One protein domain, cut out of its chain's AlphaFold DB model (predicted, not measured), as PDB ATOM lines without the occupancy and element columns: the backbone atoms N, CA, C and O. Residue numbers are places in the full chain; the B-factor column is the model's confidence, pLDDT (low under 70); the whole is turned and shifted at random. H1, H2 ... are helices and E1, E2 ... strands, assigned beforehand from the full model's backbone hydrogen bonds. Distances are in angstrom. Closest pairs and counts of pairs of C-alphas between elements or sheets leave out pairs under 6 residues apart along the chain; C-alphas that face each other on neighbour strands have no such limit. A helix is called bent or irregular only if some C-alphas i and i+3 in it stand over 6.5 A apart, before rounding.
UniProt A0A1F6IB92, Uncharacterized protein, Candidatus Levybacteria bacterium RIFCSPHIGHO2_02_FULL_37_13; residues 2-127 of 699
ATOM      1  N   LEU A   2      28.796   5.673   4.295       92.19
ATOM      2  CA  LEU A   2      29.564   5.300   3.106       92.19
ATOM      3  C   LEU A   2      31.032   5.076   3.490       92.19
ATOM      4  O   LEU A   2      31.491   5.560   4.528       92.19
ATOM      5  N   TYR A   3      31.757   4.352   2.643       91.81
ATOM      6  CA  TYR A   3      33.201   4.172   2.743       91.81
ATOM      7  C   TYR A   3      33.830   4.784   1.505       91.81
ATOM      8  O   TYR A   3      33.507   4.362   0.397       91.81
ATOM      9  N   LEU A   4      34.683   5.780   1.704       91.94
ATOM     10  CA  LEU A   4      35.345   6.499   0.621       91.94
ATOM     11  C   LEU A   4      36.856   6.433   0.820       91.94
ATOM     12  O   LEU A   4      37.333   6.313   1.950       91.94
ATOM     13  N   ASP A   5      37.600   6.532  -0.277       91.00
ATOM     14  CA  ASP A   5      39.035   6.772  -0.201       91.00
ATOM     15  C   ASP A   5      39.264   8.221   0.281       91.00
ATOM     16  O   ASP A   5      38.769   9.162  -0.352       91.00
ATOM     17  N   PRO A   6      39.975   8.442   1.405       91.69
ATOM     18  CA  PRO A   6      40.273   9.792   1.873       91.69
ATOM     19  C   PRO A   6      41.066  10.617   0.850       91.69
ATOM     20  O   PRO A   6      40.896  11.836   0.827       91.69
ATOM     21  N   ALA A   7      41.878   9.992  -0.010       92.00
ATOM     22  CA  ALA A   7      42.624  10.691  -1.053       92.00
ATOM     23  C   ALA A   7      41.709  11.205  -2.171       92.00
ATOM     24  O   ALA A   7      41.836  12.357  -2.594       92.00
ATOM     25  N   GLU A   8      40.744  10.393  -2.610       91.56
ATOM     26  CA  GLU A   8      39.736  10.822  -3.586       91.56
ATOM     27  C   GLU A   8      38.849  11.928  -3.011       91.56
ATOM     28  O   GLU A   8      38.634  12.949  -3.666       91.56
ATOM     29  N   LEU A   9      38.414  11.782  -1.754       93.56
ATOM     30  CA  LEU A   9      37.593  12.795  -1.095       93.56
ATOM     31  C   LEU A   9      38.351  14.120  -0.923       93.56
ATOM     32  O   LEU A   9      37.768  15.183  -1.125       93.56
ATOM     33  N   MET A  10      39.644  14.077  -0.587       93.19
ATOM     34  CA  MET A  10      40.503  15.265  -0.509       93.19
ATOM     35  C   MET A  10      40.682  15.954  -1.861       93.19
ATOM     36  O   MET A  10      40.663  17.184  -1.916       93.19
ATOM     37  N   ARG A  11      40.844  15.184  -2.945       90.81
ATOM     38  CA  ARG A  11      40.965  15.719  -4.309       90.81
ATOM     39  C   ARG A  11      39.723  16.515  -4.708       90.81
ATOM     40  O   ARG A  11      39.854  17.588  -5.286       90.81
ATOM     41  N   ASP A  12      38.542  16.012  -4.359       90.94
ATOM     42  CA  ASP A  12      37.272  16.679  -4.663       90.94
ATOM     43  C   ASP A  12      36.960  17.834  -3.691       90.94
ATOM     44  O   ASP A  12      36.130  18.689  -3.990       90.94
ATOM     45  N   ASN A  13      37.647  17.898  -2.543       93.69
ATOM     46  CA  ASN A  13      37.425  18.885  -1.482       93.69
ATOM     47  C   ASN A  13      38.717  19.617  -1.087       93.69
ATOM     48  O   ASN A  13      39.150  19.546   0.069       93.69
ATOM     49  N   PRO A  14      39.334  20.386  -1.998       92.31
ATOM     50  CA  PRO A  14      40.628  21.015  -1.745       92.31
ATOM     51  C   PRO A  14      40.583  22.078  -0.629       92.31
ATOM     52  O   PRO A  14      41.605  22.357  -0.002       92.31
ATOM     53  N   ALA A  15      39.401  22.608  -0.283       93.31
ATOM     54  CA  ALA A  15      39.193  23.472   0.887       93.31
ATOM     55  C   ALA A  15      39.578  22.801   2.225       93.31
ATOM     56  O   ALA A  15      39.895  23.495   3.195       93.31
ATOM     57  N   ALA A  16      39.631  21.464   2.277       92.00
ATOM     58  CA  ALA A  16      40.113  20.713   3.433       92.00
ATOM     59  C   ALA A  16      41.611  20.915   3.723       92.00
ATOM     60  O   ALA A  16      42.058  20.644   4.836       92.00
ATOM     61  N   LEU A  17      42.392  21.426   2.761       93.62
ATOM     62  CA  LEU A  17      43.792  21.801   2.983       93.62
ATOM     63  C   LEU A  17      43.933  23.001   3.939       93.62
ATOM     64  O   LEU A  17      44.965  23.137   4.594       93.62
ATOM     65  N   ILE A  18      42.905  23.851   4.056       92.88
ATOM     66  CA  ILE A  18      42.869  24.949   5.028       92.88
ATOM     67  C   ILE A  18      42.424  24.366   6.368       92.88
ATOM     68  O   ILE A  18      41.232  24.147   6.597       92.88
ATOM     69  N   VAL A  19      43.374  24.099   7.262       90.75
ATOM     70  CA  VAL A  19      43.115  23.474   8.567       90.75
ATOM     71  C   VAL A  19      43.344  24.432   9.725       90.75
ATOM     72  O   VAL A  19      44.284  25.223   9.735       90.75
ATOM     73  N   HIS A  20      42.515  24.301  10.759       84.56
ATOM     74  CA  HIS A  20      42.773  24.956  12.033       84.56
ATOM     75  C   HIS A  20      43.929  24.220  12.713       84.56
ATOM     76  O   HIS A  20      43.777  23.061  13.113       84.56
ATOM     77  N   LYS A  21      45.076  24.892  12.848       85.56
ATOM     78  CA  LYS A  21      46.335  24.280  13.298       85.56
ATOM     79  C   LYS A  21      46.189  23.543  14.631       85.56
ATOM     80  O   LYS A  21      46.596  22.390  14.731       85.56
ATOM     81  N   ASP A  22      45.536  24.150  15.622       83.94
ATOM     82  CA  ASP A  22      45.380  23.506  16.935       83.94
ATOM     83  C   ASP A  22      44.485  22.266  16.891       83.94
ATOM     84  O   ASP A  22      44.825  21.249  17.488       83.94
ATOM     85  N   THR A  23      43.364  22.316  16.167       82.56
ATOM     86  CA  THR A  23      42.468  21.166  15.990       82.56
ATOM     87  C   THR A  23      43.191  20.015  15.299       82.56
ATOM     88  O   THR A  23      43.113  18.877  15.759       82.56
ATOM     89  N   TYR A  24      43.950  20.318  14.243       89.25
ATOM     90  CA  TYR A  24      44.756  19.331  13.532       89.25
ATOM     91  C   TYR A  24      45.829  18.708  14.449       89.25
ATOM     92  O   TYR A  24      45.946  17.486  14.537       89.25
ATOM     93  N   ASN A  25      46.556  19.531  15.211       86.50
ATOM     94  CA  ASN A  25      47.588  19.064  16.141       86.50
ATOM     95  C   ASN A  25      47.013  18.226  17.294       86.50
ATOM     96  O   ASN A  25      47.602  17.221  17.687       86.50
ATOM     97  N   ARG A  26      45.849  18.606  17.836       81.81
ATOM     98  CA  ARG A  26      45.168  17.834  18.888       81.81
ATOM     99  C   ARG A  26      44.753  16.454  18.399       81.81
ATOM    100  O   ARG A  26      44.878  15.495  19.155       81.81
ATOM    101  N   MET A  27      44.291  16.353  17.154       82.81
ATOM    102  CA  MET A  27      43.990  15.062  16.537       82.81
ATOM    103  C   MET A  27      45.243  14.201  16.406       82.81
ATOM    104  O   MET A  27      45.183  13.032  16.757       82.81
ATOM    105  N   SER A  28      46.388  14.777  16.028       76.00
ATOM    106  CA  SER A  28      47.660  14.041  15.995       76.00
ATOM    107  C   SER A  28      48.037  13.413  17.339       76.00
ATOM    108  O   SER A  28      48.509  12.282  17.375       76.00
ATOM    109  N   ALA A  29      47.786  14.106  18.450       71.75
ATOM    110  CA  ALA A  29      48.151  13.624  19.781       71.75
ATOM    111  C   ALA A  29      47.176  12.591  20.381       71.75
ATOM    112  O   ALA A  29      47.512  11.952  21.377       71.75
ATOM    113  N   ARG A  30      45.948  12.483  19.857       70.50
ATOM    114  CA  ARG A  30      44.851  11.711  20.477       70.50
ATOM    115  C   ARG A  30      43.979  10.976  19.458       70.50
ATOM    116  O   ARG A  30      42.791  10.781  19.708       70.50
ATOM    117  N   PHE A  31      44.523  10.636  18.293       82.12
ATOM    118  CA  PHE A  31      43.748   9.926  17.286       82.12
ATOM    119  C   PHE A  31      43.417   8.522  17.787       82.12
ATOM    120  O   PHE A  31      44.309   7.700  17.978       82.12
ATOM    121  N   ASP A  32      42.128   8.274  17.979       81.56
ATOM    122  CA  ASP A  32      41.581   6.972  18.322       81.56
ATOM    123  C   ASP A  32      40.611   6.560  17.197       81.56
ATOM    124  O   ASP A  32      39.598   7.241  16.992       81.56
ATOM    125  N   PRO A  33      40.923   5.498  16.431       81.88
ATOM    126  CA  PRO A  33      40.070   5.013  15.352       81.88
ATOM    127  C   PRO A  33      38.663   4.607  15.808       81.88
ATOM    128  O   PRO A  33      37.721   4.750  15.025       81.88
ATOM    129  N   ASP A  34      38.503   4.135  17.048       78.25
ATOM    130  CA  ASP A  34      37.214   3.682  17.585       78.25
ATOM    131  C   ASP A  34      36.338   4.861  18.030       78.25
ATOM    132  O   ASP A  34      35.108   4.790  17.975       78.25
ATOM    133  N   LEU A  35      36.963   5.981  18.410       82.81
ATOM    134  CA  LEU A  35      36.287   7.240  18.747       82.81
ATOM    135  C   LEU A  35      36.244   8.228  17.572       82.81
ATOM    136  O   LEU A  35      35.786   9.366  17.727       82.81
ATOM    137  N   PHE A  36      36.719   7.820  16.392       85.31
ATOM    138  CA  PHE A  36      36.753   8.671  15.214       85.31
ATOM    139  C   PHE A  36      35.336   9.042  14.768       85.31
ATOM    140  O   PHE A  36      34.547   8.191  14.358       85.31
ATOM    141  N   GLN A  37      35.029  10.338  14.800       87.44
ATOM    142  CA  GLN A  37      33.763  10.869  14.307       87.44
ATOM    143  C   GLN A  37      33.805  11.013  12.776       87.44
ATOM    144  O   GLN A  37      34.598  11.820  12.270       87.44
ATOM    145  N   PRO A  38      32.962  10.273  12.027       91.06
ATOM    146  CA  PRO A  38      32.892  10.366  10.571       91.06
ATOM    147  C   PRO A  38      32.623  11.805  10.099       91.06
ATOM    148  O   PRO A  38      31.785  12.484  10.693       91.06
ATOM    149  N   PRO A  39      33.288  12.302   9.040       94.56
ATOM    150  CA  PRO A  39      32.901  13.561   8.416       94.56
ATOM    151  C   PRO A  39      31.536  13.432   7.722       94.56
ATOM    152  O   PRO A  39      31.144  12.348   7.271       94.56
ATOM    153  N   HIS A  40      30.832  14.556   7.614       96.94
ATOM    154  CA  HIS A  40      29.568  14.661   6.896       96.94
ATOM    155  C   HIS A  40      29.836  15.039   5.440       96.94
ATOM    156  O   HIS A  40      30.525  16.025   5.168       96.94
ATOM    157  N   VAL A  41      29.267  14.282   4.505       97.31
ATOM    158  CA  VAL A  41      29.371  14.530   3.062       97.31
ATOM    159  C   VAL A  41      27.986  14.618   2.434       97.31
ATOM    160  O   VAL A  41      27.051  13.969   2.899       97.31
ATOM    161  N   ALA A  42      27.853  15.375   1.353       97.00
ATOM    162  CA  ALA A  42      26.663  15.358   0.513       97.00
ATOM    163  C   ALA A  42      27.027  15.110  -0.947       97.00
ATOM    164  O   ALA A  42      28.101  15.489  -1.412       97.00
ATOM    165  N   LYS A  43      26.099  14.486  -1.667       96.56
ATOM    166  CA  LYS A  43      26.124  14.350  -3.114       96.56
ATOM    167  C   LYS A  43      25.734  15.693  -3.722       96.56
ATOM    168  O   LYS A  43      24.639  16.203  -3.470       96.56
ATOM    169  N   VAL A  44      26.641  16.274  -4.491       96.06
ATOM    170  CA  VAL A  44      26.494  17.591  -5.107       96.06
ATOM    171  C   VAL A  44      26.650  17.440  -6.608       96.06
ATOM    172  O   VAL A  44      27.588  16.796  -7.080       96.06
ATOM    173  N   LYS A  45      25.730  18.043  -7.355       93.19
ATOM    174  CA  LYS A  45      25.822  18.127  -8.806       93.19
ATOM    175  C   LYS A  45      26.856  19.194  -9.167       93.19
ATOM    176  O   LYS A  45      26.716  20.355  -8.785       93.19
ATOM    177  N   THR A  46      27.894  18.775  -9.880       90.12
ATOM    178  CA  THR A  46      29.023  19.609 -10.312       90.12
ATOM    179  C   THR A  46      29.212  19.506 -11.822       90.12
ATOM    180  O   THR A  46      28.780  18.530 -12.428       90.12
ATOM    181  N   PHE A  47      29.858  20.484 -12.437       81.69
ATOM    182  CA  PHE A  47      30.203  20.488 -13.849       81.69
ATOM    183  C   PHE A  47      31.674  20.108 -14.037       81.69
ATOM    184  O   PHE A  47      32.554  20.561 -13.305       81.69
ATOM    185  N   SER A  48      31.931  19.254 -15.022       74.88
ATOM    186  CA  SER A  48      33.261  18.871 -15.484       74.88
ATOM    187  C   SER A  48      33.353  19.133 -16.979       74.88
ATOM    188  O   SER A  48      32.524  18.635 -17.738       74.88
ATOM    189  N   SER A  49      34.391  19.837 -17.421       65.12
ATOM    190  CA  SER A  49      34.614  20.126 -18.844       65.12
ATOM    191  C   SER A  49      34.746  18.864 -19.712       65.12
ATOM    192  O   SER A  49      34.400  18.886 -20.890       65.12
ATOM    193  N   GLU A  50      35.180  17.736 -19.137       70.44
ATOM    194  CA  GLU A  50      35.331  16.458 -19.853       70.44
ATOM    195  C   GLU A  50      34.059  15.591 -19.865       70.44
ATOM    196  O   GLU A  50      33.906  14.723 -20.726       70.44
ATOM    197  N   HIS A  51      33.157  15.773 -18.896       73.00
ATOM    198  CA  HIS A  51      32.055  14.831 -18.633       73.00
ATOM    199  C   HIS A  51      30.678  15.494 -18.484       73.00
ATOM    200  O   HIS A  51      29.688  14.791 -18.287       73.00
ATOM    201  N   GLY A  52      30.591  16.820 -18.593       78.56
ATOM    202  CA  GLY A  52      29.371  17.573 -18.325       78.56
ATOM    203  C   GLY A  52      28.993  17.540 -16.842       78.56
ATOM    204  O   GLY A  52      29.858  17.567 -15.965       78.56
ATOM    205  N   GLU A  53      27.694  17.496 -16.548       83.81
ATOM    206  CA  GLU A  53      27.199  17.383 -15.172       83.81
ATOM    207  C   GLU A  53      27.517  16.006 -14.568       83.81
ATOM    208  O   GLU A  53      27.097  14.970 -15.083       83.81
ATOM    209  N   ILE A  54      28.208  16.000 -13.430       90.62
ATOM    210  CA  ILE A  54      28.563  14.809 -12.660       90.62
ATOM    211  C   ILE A  54      28.254  15.011 -11.175       90.62
ATOM    212  O   ILE A  54      28.425  16.097 -10.617       90.62
ATOM    213  N   ASP A  55      27.837  13.940 -10.508       91.94
ATOM    214  CA  ASP A  55      27.659  13.945  -9.059       91.94
ATOM    215  C   ASP A  55      28.990  13.671  -8.350       91.94
ATOM    216  O   ASP A  55      29.657  12.673  -8.633       91.94
ATOM    217  N   ARG A  56      29.345  14.515  -7.378       93.62
ATOM    218  CA  ARG A  56      30.514  14.328  -6.507       93.62
ATOM    219  C   ARG A  56      30.120  14.368  -5.040       93.62
ATOM    220  O   ARG A  56      29.164  15.042  -4.663       93.62
ATOM    221  N   TYR A  57      30.876  13.664  -4.204       95.44
ATOM    222  CA  TYR A  57      30.728  13.766  -2.756       95.44
ATOM    223  C   TYR A  57      31.586  14.912  -2.227       95.44
ATOM    224  O   TYR A  57      32.815  14.841  -2.233       95.44
ATOM    225  N   LEU A  58      30.926  15.965  -1.748       96.25
ATOM    226  CA  LEU A  58      31.586  17.105  -1.125       96.25
ATOM    227  C   LEU A  58      31.405  17.075   0.393       96.25
ATOM    228  O   LEU A  58      30.348  16.706   0.905       96.25
ATOM    229  N   VAL A  59      32.455  17.444   1.119       96.06
ATOM    230  CA  VAL A  59      32.484  17.496   2.582       96.06
ATOM    231  C   VAL A  59      31.726  18.739   3.038       96.06
ATOM    232  O   VAL A  59      32.037  19.848   2.628       96.06
ATOM    233  N   ILE A  60      30.744  18.558   3.917       95.00
ATOM    234  CA  ILE A  60      30.023  19.660   4.571       95.00
ATOM    235  C   ILE A  60      30.658  19.967   5.927       95.00
ATOM    236  O   ILE A  60      30.878  21.125   6.266       95.00
ATOM    237  N   ASP A  61      30.990  18.928   6.692       94.00
ATOM    238  CA  ASP A  61      31.634  19.046   7.998       94.00
ATOM    239  C   ASP A  61      32.706  17.961   8.164       94.00
ATOM    240  O   ASP A  61      32.591  16.845   7.657       94.00
ATOM    241  N   GLY A  62      33.766  18.291   8.896       91.81
ATOM    242  CA  GLY A  62      34.893  17.403   9.143       91.81
ATOM    243  C   GLY A  62      36.052  17.570   8.168       91.81
ATOM    244  O   GLY A  62      36.877  16.672   8.073       91.81
ATOM    245  N   MET A  63      36.183  18.726   7.509       92.62
ATOM    246  CA  MET A  63      37.314  19.063   6.622       92.62
ATOM    247  C   MET A  63      38.685  18.737   7.237       92.62
ATOM    248  O   MET A  63      39.500  18.040   6.638       92.62
ATOM    249  N   THR A  64      38.922  19.179   8.478       90.44
ATOM    250  CA  THR A  64      40.177  18.913   9.201       90.44
ATOM    251  C   THR A  64      40.370  17.416   9.479       90.44
ATOM    252  O   THR A  64      41.492  16.922   9.385       90.44
ATOM    253  N   ARG A  65      39.284  16.684   9.781       90.25
ATOM    254  CA  ARG A  65      39.293  15.225  10.002       90.25
ATOM    255  C   ARG A  65      39.658  14.483   8.718       90.25
ATOM    256  O   ARG A  65      40.537  13.627   8.749       90.25
ATOM    257  N   THR A  66      39.056  14.869   7.598       92.62
ATOM    258  CA  THR A  66      39.373  14.336   6.269       92.62
ATOM    259  C   THR A  66      40.842  14.560   5.915       92.62
ATOM    260  O   THR A  66      41.534  13.603   5.572       92.62
ATOM    261  N   LYS A  67      41.353  15.788   6.092       93.69
ATOM    262  CA  LYS A  67      42.764  16.114   5.830       93.69
ATOM    263  C   LYS A  67      43.717  15.275   6.670       93.69
ATOM    264  O   LYS A  67      44.666  14.709   6.140       93.69
ATOM    265  N   TYR A  68      43.456  15.170   7.968       91.88
ATOM    266  CA  TYR A  68      44.310  14.409   8.871       91.88
ATOM    267  C   TYR A  68      44.379  12.927   8.509       91.88
ATOM    268  O   TYR A  68      45.478  12.379   8.444       91.88
ATOM    269  N   VAL A  69      43.229  12.285   8.265       91.06
ATOM    270  CA  VAL A  69      43.211  10.864   7.896       91.06
ATOM    271  C   VAL A  69      43.920  10.651   6.566       91.06
ATOM    272  O   VAL A  69      44.672   9.695   6.457       91.06
ATOM    273  N   ASN A  70      43.740  11.539   5.586       93.25
ATOM    274  CA  ASN A  70      44.470  11.469   4.323       93.25
ATOM    275  C   ASN A  70      45.994  11.551   4.524       93.25
ATOM    276  O   ASN A  70      46.728  10.698   4.035       93.25
ATOM    277  N   ASP A  71      46.471  12.546   5.276       92.12
ATOM    278  CA  ASP A  71      47.909  12.756   5.496       92.12
ATOM    279  C   ASP A  71      48.576  11.597   6.241       92.12
ATOM    280  O   ASP A  71      49.753  11.307   6.033       92.12
ATOM    281  N   ASN A  72      47.817  10.946   7.120       89.50
ATOM    282  CA  ASN A  72      48.300   9.900   8.014       89.50
ATOM    283  C   ASN A  72      47.750   8.524   7.632       89.50
ATOM    284  O   ASN A  72      47.840   7.584   8.418       89.50
ATOM    285  N   TYR A  73      47.182   8.364   6.436       86.88
ATOM    286  CA  TYR A  73      46.514   7.123   6.052       86.88
ATOM    287  C   TYR A  73      47.421   5.886   6.194       86.88
ATOM    288  O   TYR A  73      46.971   4.890   6.765       86.88
ATOM    289  N   PRO A  74      48.712   5.928   5.792       85.50
ATOM    290  CA  PRO A  74      49.609   4.786   5.961       85.50
ATOM    291  C   PRO A  74      49.926   4.442   7.423       85.50
ATOM    292  O   PRO A  74      50.126   3.267   7.730       85.50
ATOM    293  N   SER A  75      50.018   5.431   8.320       85.25
ATOM    294  CA  SER A  75      50.254   5.187   9.752       85.25
ATOM    295  C   SER A  75      48.980   4.704  10.435       85.25
ATOM    296  O   SER A  75      49.011   3.666  11.086       85.25
ATOM    297  N   VAL A  76      47.842   5.352  10.176       85.69
ATOM    298  CA  VAL A  76      46.524   4.931  10.679       85.69
ATOM    299  C   VAL A  76      46.219   3.482  10.291       85.69
ATOM    300  O   VAL A  76      45.817   2.693  11.139       85.69
ATOM    301  N   MET A  77      46.461   3.096   9.035       84.94
ATOM    302  CA  MET A  77      46.237   1.719   8.578       84.94
ATOM    303  C   MET A  77      47.234   0.708   9.154       84.94
ATOM    304  O   MET A  77      46.909  -0.471   9.268       84.94
ATOM    305  N   ARG A  78      48.447   1.139   9.512       85.12
ATOM    306  CA  ARG A  78      49.439   0.273  10.159       85.12
ATOM    307  C   ARG A  78      49.069   0.006  11.613       85.12
ATOM    308  O   ARG A  78      49.093  -1.144  12.042       85.12
ATOM    309  N   ASP A  79      48.725   1.063  12.336       83.62
ATOM    310  CA  ASP A  79      48.426   1.013  13.766       83.62
ATOM    311  C   ASP A  79      47.008   0.477  14.017       83.62
ATOM    312  O   ASP A  79      46.695  -0.024  15.095       83.62
ATOM    313  N   SER A  80      46.129   0.550  13.014       84.50
ATOM    314  CA  SER A  80      44.759   0.038  13.067       84.50
ATOM    315  C   SER A  80      44.315  -0.523  11.708       84.50
ATOM    316  O   SER A  80      43.568   0.126  10.975       84.50
ATOM    317  N   PRO A  81      44.710  -1.766  11.367       83.94
ATOM    318  CA  PRO A  81      44.432  -2.385  10.061       83.94
ATOM    319  C   PRO A  81      42.944  -2.587   9.743       83.94
ATOM    320  O   PRO A  81      42.559  -2.780   8.589       83.94
ATOM    321  N   THR A  82      42.098  -2.582  10.773       83.81
ATOM    322  CA  THR A  82      40.639  -2.689  10.660       83.81
ATOM    323  C   THR A  82      39.963  -1.342  10.427       83.81
ATOM    324  O   THR A  82      38.768  -1.318  10.119       83.81
ATOM    325  N   PHE A  83      40.696  -0.228  10.548       85.19
ATOM    326  CA  PHE A  83      40.147   1.093  10.302       85.19
ATOM    327  C   PHE A  83      39.666   1.196   8.856       85.19
ATOM    328  O   PHE A  83      40.307   0.764   7.897       85.19
ATOM    329  N   ARG A  84      38.489   1.785   8.699       85.19
ATOM    330  CA  ARG A  84      37.902   2.096   7.404       85.19
ATOM    331  C   ARG A  84      37.434   3.532   7.480       85.19
ATOM    332  O   ARG A  84      36.697   3.874   8.403       85.19
ATOM    333  N   PHE A  85      37.840   4.356   6.518       90.19
ATOM    334  CA  PHE A  85      37.434   5.753   6.490       90.19
ATOM    335  C   PHE A  85      35.939   5.851   6.160       90.19
ATOM    336  O   PHE A  85      35.500   5.734   5.016       90.19
ATOM    337  N   ARG A  86      35.149   5.962   7.226       92.00
ATOM    338  CA  ARG A  86      33.694   6.061   7.194       92.00
ATOM    339  C   ARG A  86      33.298   7.516   7.056       92.00
ATOM    340  O   ARG A  86      33.844   8.357   7.762       92.00
ATOM    341  N   VAL A  87      32.290   7.778   6.234       94.50
ATOM    342  CA  VAL A  87      31.657   9.094   6.104       94.50
ATOM    343  C   VAL A  87      30.141   8.969   6.242       94.50
ATOM    344  O   VAL A  87      29.545   7.925   5.935       94.50
ATOM    345  N   GLN A  88      29.502  10.035   6.707       96.50
ATOM    346  CA  GLN A  88      28.053  10.107   6.830       96.50
ATOM    347  C   GLN A  88      27.475  10.919   5.671       96.50
ATOM    348  O   GLN A  88      27.699  12.121   5.573       96.50
ATOM    349  N   ASP A  89      26.720  10.247   4.801       96.25
ATOM    350  CA  ASP A  89      25.956  10.897   3.737       96.25
ATOM    351  C   ASP A  89      24.743  11.612   4.338       96.25
ATOM    352  O   ASP A  89      23.853  10.973   4.910       96.25
ATOM    353  N   VAL A  90      24.736  12.937   4.235       96.38
ATOM    354  CA  VAL A  90      23.681  13.809   4.757       96.38
ATOM    355  C   VAL A  90      22.804  14.399   3.647       96.38
ATOM    356  O   VAL A  90      21.920  15.201   3.939       96.38
ATOM    357  N   THR A  91      22.973  13.979   2.388       95.69
ATOM    358  CA  THR A  91      22.283  14.558   1.216       95.69
ATOM    359  C   THR A  91      20.772  14.653   1.414       95.69
ATOM    360  O   THR A  91      20.198  15.734   1.304       95.69
ATOM    361  N   SER A  92      20.119  13.549   1.789       93.12
ATOM    362  CA  SER A  92      18.665  13.518   1.996       93.12
ATOM    363  C   SER A  92      18.210  14.434   3.135       93.12
ATOM    364  O   SER A  92      17.146  15.037   3.047       93.12
ATOM    365  N   SER A  93      19.014  14.571   4.194       93.31
ATOM    366  CA  SER A  93      18.709  15.470   5.313       93.31
ATOM    367  C   SER A  93      18.776  16.935   4.884       93.31
ATOM    368  O   SER A  93      17.870  17.703   5.206       93.31
ATOM    369  N   TYR A  94      19.795  17.315   4.110       93.94
ATOM    370  CA  TYR A  94      19.959  18.685   3.625       93.94
ATOM    371  C   TYR A  94      18.932  19.049   2.548       93.94
ATOM    372  O   TYR A  94      18.412  20.160   2.575       93.94
ATOM    373  N   LEU A  95      18.542  18.104   1.682       92.94
ATOM    374  CA  LEU A  95      17.432  18.288   0.736       92.94
ATOM    375  C   LEU A  95      16.087  18.549   1.435       92.94
ATOM    376  O   LEU A  95      15.193  19.157   0.849       92.94
ATOM    377  N   LEU A  96      15.915  18.079   2.677       89.75
ATOM    378  CA  LEU A  96      14.739  18.329   3.519       89.75
ATOM    379  C   LEU A  96      14.850  19.608   4.364       89.75
ATOM    380  O   LEU A  96      13.846  20.056   4.922       89.75
ATOM    381  N   ASN A  97      16.039  20.204   4.457       90.31
ATOM    382  CA  ASN A  97      16.291  21.373   5.285       90.31
ATOM    383  C   ASN A  97      15.939  22.668   4.537       90.31
ATOM    384  O   ASN A  97      16.623  23.056   3.592       90.31
ATOM    385  N   ARG A  98      14.917  23.382   5.026       87.44
ATOM    386  CA  ARG A  98      14.416  24.633   4.428       87.44
ATOM    387  C   ARG A  98      15.409  25.796   4.445       87.44
ATOM    388  O   ARG A  98      15.241  26.737   3.682       87.44
ATOM    389  N   LEU A  99      16.418  25.755   5.317       85.06
ATOM    390  CA  LEU A  99      17.475  26.773   5.349       85.06
ATOM    391  C   LEU A  99      18.497  26.580   4.220       85.06
ATOM    392  O   LEU A  99      19.238  27.503   3.893       85.06
ATOM    393  N   ILE A 100      18.546  25.378   3.645       88.81
ATOM    394  CA  ILE A 100      19.507  24.983   2.617       88.81
ATOM    395  C   ILE A 100      18.825  24.964   1.253       88.81
ATOM    396  O   ILE A 100      19.290  25.623   0.322       88.81
ATOM    397  N   VAL A 101      17.705  24.244   1.170       89.25
ATOM    398  CA  VAL A 101      16.847  24.149  -0.011       89.25
ATOM    399  C   VAL A 101      15.545  24.867   0.298       89.25
ATOM    400  O   VAL A 101      14.722  24.364   1.069       89.25
ATOM    401  N   GLN A 102      15.364  26.052  -0.281       85.44
ATOM    402  CA  GLN A 102      14.118  26.791  -0.110       85.44
ATOM    403  C   GLN A 102      12.972  26.051  -0.826       85.44
ATOM    404  O   GLN A 102      13.223  25.374  -1.829       85.44
ATOM    405  N   PRO A 103      11.723  26.119  -0.324       81.44
ATOM    406  CA  PRO A 103      10.587  25.434  -0.944       81.44
ATOM    407  C   PRO A 103      10.424  25.720  -2.443       81.44
ATOM    408  O   PRO A 103      10.049  24.823  -3.191       81.44
ATOM    409  N   GLU A 104      10.737  26.942  -2.866       82.50
ATOM    410  CA  GLU A 104      10.611  27.442  -4.234       82.50
ATOM    411  C   GLU A 104      11.711  26.903  -5.166       82.50
ATOM    412  O   GLU A 104      11.501  26.782  -6.369       82.50
ATOM    413  N   GLU A 105      12.871  26.538  -4.617       82.69
ATOM    414  CA  GLU A 105      14.026  26.006  -5.357       82.69
ATOM    415  C   GLU A 105      13.987  24.472  -5.488       82.69
ATOM    416  O   GLU A 105      14.847  23.863  -6.133       82.69
ATOM    417  N   ARG A 106      13.031  23.814  -4.825       80.38
ATOM    418  CA  ARG A 106      12.976  22.355  -4.753       80.38
ATOM    419  C   ARG A 106      12.451  21.774  -6.062       80.38
ATOM    420  O   ARG A 106      11.287  21.946  -6.413       80.38
ATOM    421  N   THR A 107      13.291  20.991  -6.729       84.19
ATOM    422  CA  THR A 107      12.893  20.236  -7.921       84.19
ATOM    423  C   THR A 107      12.331  18.866  -7.541       84.19
ATOM    424  O   THR A 107      12.805  18.199  -6.616       84.19
ATOM    425  N   GLU A 108      11.276  18.441  -8.238       80.81
ATOM    426  CA  GLU A 108      10.689  17.118  -8.034       80.81
ATOM    427  C   GLU A 108      11.718  16.028  -8.379       80.81
ATOM    428  O   GLU A 108      12.380  16.083  -9.413       80.81
ATOM    429  N   GLY A 109      11.895  15.051  -7.485       82.94
ATOM    430  CA  GLY A 109      12.860  13.965  -7.682       82.94
ATOM    431  C   GLY A 109      14.334  14.348  -7.492       82.94
ATOM    432  O   GLY A 109      15.203  13.556  -7.850       82.94
ATOM    433  N   GLN A 110      14.645  15.518  -6.921       90.81
ATOM    434  CA  GLN A 110      16.025  15.932  -6.652       90.81
ATOM    435  C   GLN A 110      16.756  14.938  -5.725       90.81
ATOM    436  O   GLN A 110      16.307  14.669  -4.611       90.81
ATOM    437  N   GLN A 111      17.906  14.415  -6.176       91.75
ATOM    438  CA  GLN A 111      18.736  13.451  -5.425       91.75
ATOM    439  C   GLN A 111      20.122  13.980  -5.028       91.75
ATOM    440  O   GLN A 111      20.802  13.345  -4.225       91.75
ATOM    441  N   SER A 112      20.523  15.134  -5.559       94.62
ATOM    442  CA  SER A 112      21.807  15.789  -5.285       94.62
ATOM    443  C   SER A 112      21.568  17.267  -4.993       94.62
ATOM    444  O   SER A 112      20.659  17.870  -5.567       94.62
ATOM    445  N   LEU A 113      22.388  17.865  -4.131       94.81
ATOM    446  CA  LEU A 113      22.382  19.313  -3.920       94.81
ATOM    447  C   LEU A 113      22.933  20.027  -5.161       94.81
ATOM    448  O   LEU A 113      23.847  19.520  -5.815       94.81
ATOM    449  N   THR A 114      22.420  21.214  -5.473       92.38
ATOM    450  CA  THR A 114      23.118  22.135  -6.386       92.38
ATOM    451  C   THR A 114      24.357  22.714  -5.697       92.38
ATOM    452  O   THR A 114      24.457  22.683  -4.465       92.38
ATOM    453  N   MET A 115      25.298  23.282  -6.461       92.81
ATOM    454  CA  MET A 115      26.471  23.942  -5.871       92.81
ATOM    455  C   MET A 115      26.065  25.050  -4.885       92.81
ATOM    456  O   MET A 115      26.622  25.136  -3.795       92.81
ATOM    457  N   LEU A 116      25.036  25.840  -5.209       89.69
ATOM    458  CA  LEU A 116      24.504  26.866  -4.312       89.69
ATOM    459  C   LEU A 116      24.010  26.285  -2.980       89.69
ATOM    460  O   LEU A 116      24.346  26.788  -1.908       89.69
ATOM    461  N   GLN A 117      23.212  25.219  -3.041       93.50
ATOM    462  CA  GLN A 117      22.677  24.560  -1.849       93.50
ATOM    463  C   GLN A 117      23.811  23.977  -0.998       93.50
ATOM    464  O   GLN A 117      23.798  24.101   0.226       93.50
ATOM    465  N   TYR A 118      24.842  23.417  -1.634       95.31
ATOM    466  CA  TYR A 118      26.058  22.989  -0.946       95.31
ATOM    467  C   TYR A 118      26.797  24.157  -0.267       95.31
ATOM    468  O   TYR A 118      27.175  24.043   0.900       95.31
ATOM    469  N   LEU A 119      26.953  25.300  -0.940       93.81
ATOM    470  CA  LEU A 119      27.597  26.483  -0.360       93.81
ATOM    471  C   LEU A 119      26.838  27.004   0.871       93.81
ATOM    472  O   LEU A 119      27.460  27.350   1.871       93.81
ATOM    473  N   ARG A 120      25.500  26.980   0.858       92.06
ATOM    474  CA  ARG A 120      24.683  27.294   2.049       92.06
ATOM    475  C   ARG A 120      24.876  26.262   3.167       92.06
ATOM    476  O   ARG A 120      24.874  26.616   4.343       92.06
ATOM    477  N   ALA A 121      25.064  24.990   2.812       93.81
ATOM    478  CA  ALA A 121      25.248  23.891   3.759       93.81
ATOM    479  C   ALA A 121      26.604  23.915   4.475       93.81
ATOM    480  O   ALA A 121      26.668  23.571   5.655       93.81
ATOM    481  N   VAL A 122      27.672  24.320   3.781       94.19
ATOM    482  CA  VAL A 122      29.043  24.331   4.323       94.19
ATOM    483  C   VAL A 122      29.337  25.560   5.193       94.19
ATOM    484  O   VAL A 122      30.261  25.530   6.007       94.19
ATOM    485  N   VAL A 123      28.547  26.638   5.071       90.81
ATOM    486  CA  VAL A 123      28.739  27.877   5.849       90.81
ATOM    487  C   VAL A 123      28.619  27.650   7.364       90.81
ATOM    488  O   VAL A 123      29.596  27.960   8.049       90.81
ATOM    489  N   PRO A 124      27.513  27.099   7.915       89.94
ATOM    490  CA  PRO A 124      27.353  26.941   9.362       89.94
ATOM    491  C   PRO A 124      28.505  26.199  10.065       89.94
ATOM    492  O   PRO A 124      29.051  26.764  11.009       89.94
ATOM    493  N   PRO A 125      28.961  25.011   9.611       88.62
ATOM    494  CA  PRO A 125      30.087  24.334  10.263       88.62
ATOM    495  C   PRO A 125      31.434  25.040  10.027       88.62
ATOM    496  O   PRO A 125      32.368  24.892  10.811       88.62
ATOM    497  N   THR A 126      31.575  25.830   8.956       90.50
ATOM    498  CA  THR A 126      32.826  26.551   8.676       90.50
ATOM    499  C   THR A 126      33.028  27.745   9.607       90.50
ATOM    500  O   THR A 126      34.150  27.969  10.069       90.50
ATOM    501  N   ILE A 127      31.968  28.499   9.914       88.44
ATOM    502  CA  ILE A 127      32.067  29.714  10.742       88.44
ATOM    503  C   ILE A 127      32.351  29.427  12.222       88.44
ATOM    504  O   ILE A 127      32.853  30.307  12.920       88.44
TER     505      ILE A 127
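This is residues 2 to 127 of the 699 residues of an uncharacterized protein of Candidatus Levybacteria bacterium RIFCSPHIGHO2_02_FULL_37_13 (UniProt A0A1F6IB92). A long, strongly twisted hairpin of strands E1 and E2, with the short E3 beside the first residues of E1, makes a narrow sheet; helix H7 packs along E2 on one face, H6 stands up from that same face, and H1 packs on the opposite face. Next to the last residues of E2 is a helical cluster in which H1, H2 and H3 pack around H4; H5 lies at one end of the longest axis, and the loop of residues 97 to 114 at the other. The printed part has 126 residues, with seven named helices and three named strands in the order H1 H2 H3 E1 E2 H4 H5 E3 H6 H7. The sheet runs E2 E1 E3 and is mixed, and the class is mixed, helices and strands. The whole is compact, with a radius of gyration of the C-alphas of 15.6 A and spans of 48 by 32 by 24 A.

H1 covers residues 6 to 12 and begins at C-alpha 6, at (40.273, 9.792, 1.873). H2 is residues 14 to 17, and H3 is residues 21 to 30, 14.6 A long. E1, residues 40 to 48, is 23.1 A long and bends by 59 degrees at residue 45. E2, residues 52 to 61, is 26.5 A long, from C-alpha 52 at (29.371, 17.573, -18.325). H4 is residues 63 to 71, 12.4 A long, and H5 is residues 73 to 79. E3 is residues 86 to 89, and H6 is residues 91 to 96. H7, residues 115 to 127, is 18.5 A long and ends at C-alpha 127, at (32.067, 29.714, 10.742); it is irregular, but only just, with C-alphas 121 and 124 6.7 A apart.

H4 is the hub, touching three helices. H1 touches it at a steep tilt of 56 degrees, opposite ways, with the C-alphas of Pro 6 and Asn 70 closest at 5.1 A. H2 touches H4 with Ala 16 and Met 63, their C-alphas 4.6 A apart. H3 touches H4 at a steep tilt of 57 degrees, the same way, with the C-alphas of Tyr 24 and Thr 64 closest at 6.3 A. H5 is close to H4 but not clearly touching, with the C-alphas of Val 69 and Val 76 closest at 7.3 A. H2 and H4 only graze the sheet, and H3 and H5 are not on it. E1 and E2 form an antiparallel hairpin, with N 44 and O 56 at 2.8 A and N 40 and O 61 at 2.9 A, within hydrogen-bond range. E3 is parallel to E1, with N 41 and O 88 at 2.9 A. Residues 2 to 3 pair antiparallel with residues 86 to 87 of E3. H7 is on the sheet at a height of 8.1 A, over E2 and along the strands, at 13 degrees to E2 on the local plane; the C-alphas of Ile 60 and Val 122 are closest at 4.8 A. H6, on the same face, stands up from the sheet over E1, with the C-alphas of Ala 42 and Thr 91 closest at 4.5 A. H1 is on the opposite face at a height of 8.7 A, with the C-alphas of Asp 12 and Leu 58 closest at 6.7 A. Every O i to N i+4 pair is within hydrogen-bond range in H1, H3, H4, H5 and H6; H7 has 7 of 9, and H2 is too short for such a pair.

The two C-alphas farthest apart are those of Arg 78 and Glu 104, at 49.5 A. The printed part has no cut. The link from H6 to H7, 18 residues, is long. The mean pLDDT of the printed part is 88.7, and residue 49 is under 70.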